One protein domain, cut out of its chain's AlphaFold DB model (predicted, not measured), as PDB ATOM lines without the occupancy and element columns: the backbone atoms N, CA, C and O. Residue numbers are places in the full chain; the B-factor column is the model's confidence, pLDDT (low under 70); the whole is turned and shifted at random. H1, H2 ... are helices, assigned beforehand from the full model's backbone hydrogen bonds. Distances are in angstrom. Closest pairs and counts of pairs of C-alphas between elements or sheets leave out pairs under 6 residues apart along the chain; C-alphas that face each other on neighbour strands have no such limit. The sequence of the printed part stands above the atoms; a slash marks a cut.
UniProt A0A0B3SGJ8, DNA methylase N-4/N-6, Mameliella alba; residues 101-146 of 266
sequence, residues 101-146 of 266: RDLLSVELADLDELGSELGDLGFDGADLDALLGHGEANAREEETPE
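AT A GLANCE: This is residues 101 to 146 of the 266 residues of the protein "DNA methylase N-4/N-6" of Mameliella alba (UniProt A0A0B3SGJ8). A small compact head of three helices, in which H3 meets the side of H1 with its last residues, nearly at a right angle, and short H2 sits at a corner by the end of H1, runs out into a long tail, of which residues 136 to 146 stick out. The printed part has 46 residues with three named helices, H1, H2 and H3 in that order, and no named strand; the class is all helix. The whole is loose, with a radius of gyration of the C-alphas of 13.1 A, and spans 44 by 20 by 18 A, the tail making the length.

IN THESE COORDINATES: H1, residues 101 to 113, starts with C-alpha 101 at (81.893, 27.358, 3.101) and is 18.3 A long. H2 is residues 118 to 121, 5.6 A long. H3, residues 125 to 132, is 10.4 A long and ends with C-alpha 132 at (80.965, 17.436, 3.982).

HOW THE PARTS SIT: H1 and H3 touch, about perpendicular at 78 degrees; their closest C-alphas, of Ser 105 and Leu 131, are 5.2 A apart. H1, with residues 108 to 112 alone, and H2 only just touch, with 3 pairs of C-alphas within 8 A, and only at the corner; the closest C-alphas, of Asp 112 and Leu 118, are 6.7 A apart. H2 and H3 are close but not clearly touching, the closest C-alphas, of Gly 119 and Gly 125, being 7.2 A apart. In H1 and H3 every O i to N i+4 pair is within hydrogen-bond range; H2 is too short for such a pair.

THE WHOLE: The C-alphas of Asp 120 and Glu 146, the two farthest apart, are 44.6 A apart. The printed part has no cut, and both links between helices are tight. Residues 136 to 146 stand free; without them the body spans 20 by 18 by 15 A. The mean pLDDT of the printed part is 72.6, and residues 133 to 144 are under 70.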
ATOM      1  N   ARG A 101      82.129  28.714   2.593       78.25
ATOM      2  CA  ARG A 101      81.893  27.358   3.101       78.25
ATOM      3  C   ARG A 101      81.137  26.491   2.103       78.25
ATOM      4  O   ARG A 101      81.406  25.296   2.068       78.25
ATOM      5  N   ASP A 102      80.267  27.090   1.296       73.69
ATOM      6  CA  ASP A 102      79.459  26.366   0.313       73.69
ATOM      7  C   ASP A 102      80.325  25.936  -0.873       73.69
ATOM      8  O   ASP A 102      80.205  24.826  -1.380       73.69
ATOM      9  N   LEU A 103      81.254  26.794  -1.303       77.50
ATOM     10  CA  LEU A 103      82.201  26.422  -2.352       77.50
ATOM     11  C   LEU A 103      83.251  25.424  -1.843       77.50
ATOM     12  O   LEU A 103      83.648  24.513  -2.566       77.50
ATOM     13  N   LEU A 104      83.705  25.595  -0.597       83.62
ATOM     14  CA  LEU A 104      84.686  24.707   0.022       83.62
ATOM     15  C   LEU A 104      84.139  23.285   0.206       83.62
ATOM     16  O   LEU A 104      84.885  22.335  -0.010       83.62
ATOM     17  N   SER A 105      82.873  23.130   0.600       81.31
ATOM     18  CA  SER A 105      82.258  21.809   0.773       81.31
ATOM     19  C   SER A 105      82.176  21.041  -0.544       81.31
ATOM     20  O   SER A 105      82.545  19.870  -0.577       81.31
ATOM     21  N   VAL A 106      81.777  21.710  -1.631       78.19
ATOM     22  CA  VAL A 106      81.734  21.121  -2.979       78.19
ATOM     23  C   VAL A 106      83.123  20.657  -3.417       78.19
ATOM     24  O   VAL A 106      83.283  19.508  -3.810       78.19
ATOM     25  N   GLU A 107      84.144  21.504  -3.280       82.44
ATOM     26  CA  GLU A 107      85.514  21.142  -3.671       82.44
ATOM     27  C   GLU A 107      86.069  19.973  -2.837       82.44
ATOM     28  O   GLU A 107      86.756  19.099  -3.364       82.44
ATOM     29  N   LEU A 108      85.782  19.934  -1.530       84.19
ATOM     30  CA  LEU A 108      86.205  18.824  -0.672       84.19
ATOM     31  C   LEU A 108      85.505  17.512  -1.049       84.19
ATOM     32  O   LEU A 108      86.165  16.476  -1.046       84.19
ATOM     33  N   ALA A 109      84.217  17.557  -1.397       79.50
ATOM     34  CA  ALA A 109      83.469  16.390  -1.856       79.50
ATOM     35  C   ALA A 109      84.017  15.858  -3.193       79.50
ATOM     36  O   ALA A 109      84.265  14.661  -3.321       79.50
ATOM     37  N   ASP A 110      84.296  16.747  -4.149       79.00
ATOM     38  CA  ASP A 110      84.896  16.379  -5.436       79.00
ATOM     39  C   ASP A 110      86.293  15.753  -5.242       79.00
ATOM     40  O   ASP A 110      86.649  14.763  -5.887       79.00
ATOM     41  N   LEU A 111      87.105  16.296  -4.326       81.38
ATOM     42  CA  LEU A 111      88.416  15.734  -3.993       81.38
ATOM     43  C   LEU A 111      88.322  14.353  -3.329       81.38
ATOM     44  O   LEU A 111      89.187  13.510  -3.601       81.38
ATOM     45  N   ASP A 112      87.311  14.124  -2.486       79.00
ATOM     46  CA  ASP A 112      87.033  12.819  -1.873       79.00
ATOM     47  C   ASP A 112      86.660  11.778  -2.936       79.00
ATOM     48  O   ASP A 112      87.245  10.695  -2.977       79.00
ATOM     49  N   GLU A 113      85.783  12.142  -3.880       76.06
ATOM     50  CA  GLU A 113      85.378  11.273  -4.993       76.06
ATOM     51  C   GLU A 113      86.567  10.909  -5.901       76.06
ATOM     52  O   GLU A 113      86.685   9.781  -6.388       76.06
ATOM     53  N   LEU A 114      87.517  11.834  -6.071       78.62
ATOM     54  CA  LEU A 114      88.778  11.598  -6.780       78.62
ATOM     55  C   LEU A 114      89.784  10.731  -5.991       78.62
ATOM     56  O   LEU A 114      90.878  10.452  -6.494       78.62
ATOM     57  N   GLY A 115      89.437  10.291  -4.778       74.81
ATOM     58  CA  GLY A 115      90.257   9.429  -3.926       74.81
ATOM     59  C   GLY A 115      91.390  10.165  -3.208       74.81
ATOM     60  O   GLY A 115      92.428   9.564  -2.911       74.81
ATOM     61  N   SER A 116      91.245  11.471  -2.970       75.69
ATOM     62  CA  SER A 116      92.247  12.261  -2.251       75.69
ATOM     63  C   SER A 116      92.164  12.032  -0.743       75.69
ATOM     64  O   SER A 116      91.097  12.063  -0.146       75.69
ATOM     65  N   GLU A 117      93.314  11.890  -0.080       76.94
ATOM     66  CA  GLU A 117      93.376  11.831   1.385       76.94
ATOM     67  C   GLU A 117      93.139  13.229   1.993       76.94
ATOM     68  O   GLU A 117      94.087  13.975   2.255       76.94
ATOM     69  N   LEU A 118      91.871  13.593   2.229       77.69
ATOM     70  CA  LEU A 118      91.470  14.928   2.707       77.69
ATOM     71  C   LEU A 118      92.128  15.345   4.026       77.69
ATOM     72  O   LEU A 118      92.386  16.529   4.253       77.69
ATOM     73  N   GLY A 119      92.476  14.379   4.879       71.00
ATOM     74  CA  GLY A 119      93.173  14.656   6.134       71.00
ATOM     75  C   GLY A 119      94.481  15.435   5.935       71.00
ATOM     76  O   GLY A 119      94.881  16.208   6.808       71.00
ATOM     77  N   ASP A 120      95.153  15.286   4.793       71.75
ATOM     78  CA  ASP A 120      96.430  15.955   4.527       71.75
ATOM     79  C   ASP A 120      96.303  17.443   4.175       71.75
ATOM     80  O   ASP A 120      97.302  18.169   4.200       71.75
ATOM     81  N   LEU A 121      95.082  17.927   3.931       76.31
ATOM     82  CA  LEU A 121      94.797  19.325   3.594       76.31
ATOM     83  C   LEU A 121      94.858  20.266   4.808       76.31
ATOM     84  O   LEU A 121      94.851  21.485   4.649       76.31
ATOM     85  N   GLY A 122      94.982  19.716   6.019       74.81
ATOM     86  CA  GLY A 122      95.122  20.492   7.252       74.81
ATOM     87  C   GLY A 122      93.804  20.820   7.955       74.81
ATOM     88  O   GLY A 122      93.844  21.562   8.935       74.81
ATOM     89  N   PHE A 123      92.687  20.251   7.497       78.44
ATOM     90  CA  PHE A 123      91.433  20.169   8.248       78.44
ATOM     91  C   PHE A 123      91.518  19.034   9.278       78.44
ATOM     92  O   PHE A 123      92.174  18.014   9.031       78.44
ATOM     93  N   ASP A 124      90.895  19.212  10.442       77.88
ATOM     94  CA  ASP A 124      90.681  18.095  11.360       77.88
ATOM     95  C   ASP A 124      89.438  17.277  10.961       77.88
ATOM     96  O   ASP A 124      88.703  17.647  10.048       77.88
ATOM     97  N   GLY A 125      89.244  16.111  11.589       76.00
ATOM     98  CA  GLY A 125      88.140  15.216  11.226       76.00
ATOM     99  C   GLY A 125      86.763  15.833  11.470       76.00
ATOM    100  O   GLY A 125      85.890  15.706  10.624       76.00
ATOM    101  N   ALA A 126      86.593  16.567  12.572       76.06
ATOM    102  CA  ALA A 126      85.316  17.196  12.898       76.06
ATOM    103  C   ALA A 126      84.989  18.350  11.934       76.06
ATOM    104  O   ALA A 126      83.833  18.529  11.556       76.06
ATOM    105  N   ASP A 127      86.003  19.109  11.512       79.50
ATOM    106  CA  ASP A 127      85.874  20.143  10.489       79.50
ATOM    107  C   ASP A 127      85.477  19.544   9.133       79.50
ATOM    108  O   ASP A 127      84.611  20.102   8.457       79.50
ATOM    109  N   LEU A 128      86.080  18.415   8.739       80.25
ATOM    110  CA  LEU A 128      85.729  17.705   7.505       80.25
ATOM    111  C   LEU A 128      84.302  17.161   7.557       80.25
ATOM    112  O   LEU A 128      83.545  17.401   6.621       80.25
ATOM    113  N   ASP A 129      83.909  16.512   8.655       79.00
ATOM    114  CA  ASP A 129      82.554  15.981   8.832       79.00
ATOM    115  C   ASP A 129      81.503  17.095   8.725       79.00
ATOM    116  O   ASP A 129      80.498  16.962   8.023       79.00
ATOM    117  N   ALA A 130      81.773  18.240   9.359       81.19
ATOM    118  CA  ALA A 130      80.895  19.403   9.316       81.19
ATOM    119  C   ALA A 130      80.838  20.067   7.928       81.19
ATOM    120  O   ALA A 130      79.798  20.604   7.556       81.19
ATOM    121  N   LEU A 131      81.944  20.080   7.175       80.94
ATOM    122  CA  LEU A 131      81.997  20.656   5.827       80.94
ATOM    123  C   LEU A 131      81.357  19.744   4.777       80.94
ATOM    124  O   LEU A 131      80.730  20.249   3.854       80.94
ATOM    125  N   LEU A 132      81.496  18.428   4.920       77.44
ATOM    126  CA  LEU A 132      80.965  17.436   3.982       77.44
ATOM    127  C   LEU A 132      79.524  17.019   4.304       77.44
ATOM    128  O   LEU A 132      78.912  16.272   3.546       77.44
ATOM    129  N   GLY A 133      78.976  17.476   5.433       69.56
ATOM    130  CA  GLY A 133      77.652  17.057   5.889       69.56
ATOM    131  C   GLY A 133      77.600  15.579   6.288       69.56
ATOM    132  O   GLY A 133      76.511  15.014   6.387       69.56
ATOM    133  N   HIS A 134      78.751  14.945   6.545       62.47
ATOM    134  CA  HIS A 134      78.827  13.601   7.117       62.47
ATOM    135  C   HIS A 134      78.339  13.659   8.572       62.47
ATOM    136  O   HIS A 134      79.113  13.802   9.511       62.47
ATOM    137  N   GLY A 135      77.021  13.620   8.763       49.69
ATOM    138  CA  GLY A 135      76.381  13.761  10.072       49.69
ATOM    139  C   GLY A 135      75.107  14.603  10.064       49.69
ATOM    140  O   GLY A 135      74.345  14.537  11.029       49.69
ATOM    141  N   GLU A 136      74.818  15.343   8.988       50.75
ATOM    142  CA  GLU A 136      73.454  15.818   8.769       50.75
ATOM    143  C   GLU A 136      72.616  14.614   8.353       50.75
ATOM    144  O   GLU A 136      72.757  14.080   7.253       50.75
ATOM    145  N   ALA A 137      71.771  14.146   9.274       49.41
ATOM    146  CA  ALA A 137      70.806  13.110   8.972       49.41
ATOM    147  C   ALA A 137      70.006  13.559   7.749       49.41
ATOM    148  O   ALA A 137      69.345  14.603   7.773       49.41
ATOM    149  N   ASN A 138      70.087  12.789   6.666       54.97
ATOM    150  CA  ASN A 138      69.236  13.006   5.516       54.97
ATOM    151  C   ASN A 138      67.794  13.016   6.033       54.97
ATOM    152  O   ASN A 138      67.312  12.016   6.562       54.97
ATOM    153  N   ALA A 139      67.108  14.155   5.917       57.25
ATOM    154  CA  ALA A 139      65.779  14.321   6.500       57.25
ATOM    155  C   ALA A 139      64.785  13.255   6.002       57.25
ATOM    156  O   ALA A 139      63.832  12.944   6.707       57.25
ATOM    157  N   ARG A 140      65.030  12.669   4.818       57.12
ATOM    158  CA  ARG A 140      64.257  11.538   4.284       57.12
ATOM    159  C   ARG A 140      64.598  10.192   4.923       57.12
ATOM    160  O   ARG A 140      63.741   9.321   4.950       57.12
ATOM    161  N   GLU A 141      65.829   9.992   5.383       53.69
ATOM    162  CA  GLU A 141      66.261   8.748   6.040       53.69
ATOM    163  C   GLU A 141      65.752   8.656   7.485       53.69
ATOM    164  O   GLU A 141      65.489   7.559   7.966       53.69
ATOM    165  N   GLU A 142      65.534   9.797   8.145       53.59
ATOM    166  CA  GLU A 142      64.901   9.881   9.473       53.59
ATOM    167  C   GLU A 142      63.365   9.993   9.416       53.59
ATOM    168  O   GLU A 142      62.687   9.943  10.447       53.59
ATOM    169  N   GLU A 143      62.774  10.137   8.224       64.00
ATOM    170  CA  GLU A 143      61.321  10.206   8.058       64.00
ATOM    171  C   GLU A 143      60.710   8.806   8.218       64.00
ATOM    172  O   GLU A 143      60.478   8.073   7.258       64.00
ATOM    173  N   THR A 144      60.455   8.410   9.467       65.38
ATOM    174  CA  THR A 144      59.718   7.180   9.775       65.38
ATOM    175  C   THR A 144      58.225   7.435   9.542       65.38
ATOM    176  O   THR A 144      57.630   8.227  10.277       65.38
ATOM    177  N   PRO A 145      57.585   6.804   8.538       74.75
ATOM    178  CA  PRO A 145      56.157   6.979   8.323       74.75
ATOM    179  C   PRO A 145      55.373   6.414   9.510       74.75
ATOM    180  O   PRO A 145      55.751   5.394  10.091       74.75
ATOM    181  N   GLU A 146      54.249   7.051   9.838       79.25
ATOM    182  CA  GLU A 146      53.326   6.516  10.838       79.25
ATOM    183  C   GLU A 146      52.921   5.081  10.459       79.25
ATOM    184  O   GLU A 146      52.593   4.824   9.289       79.25
TER     185      GLU A 146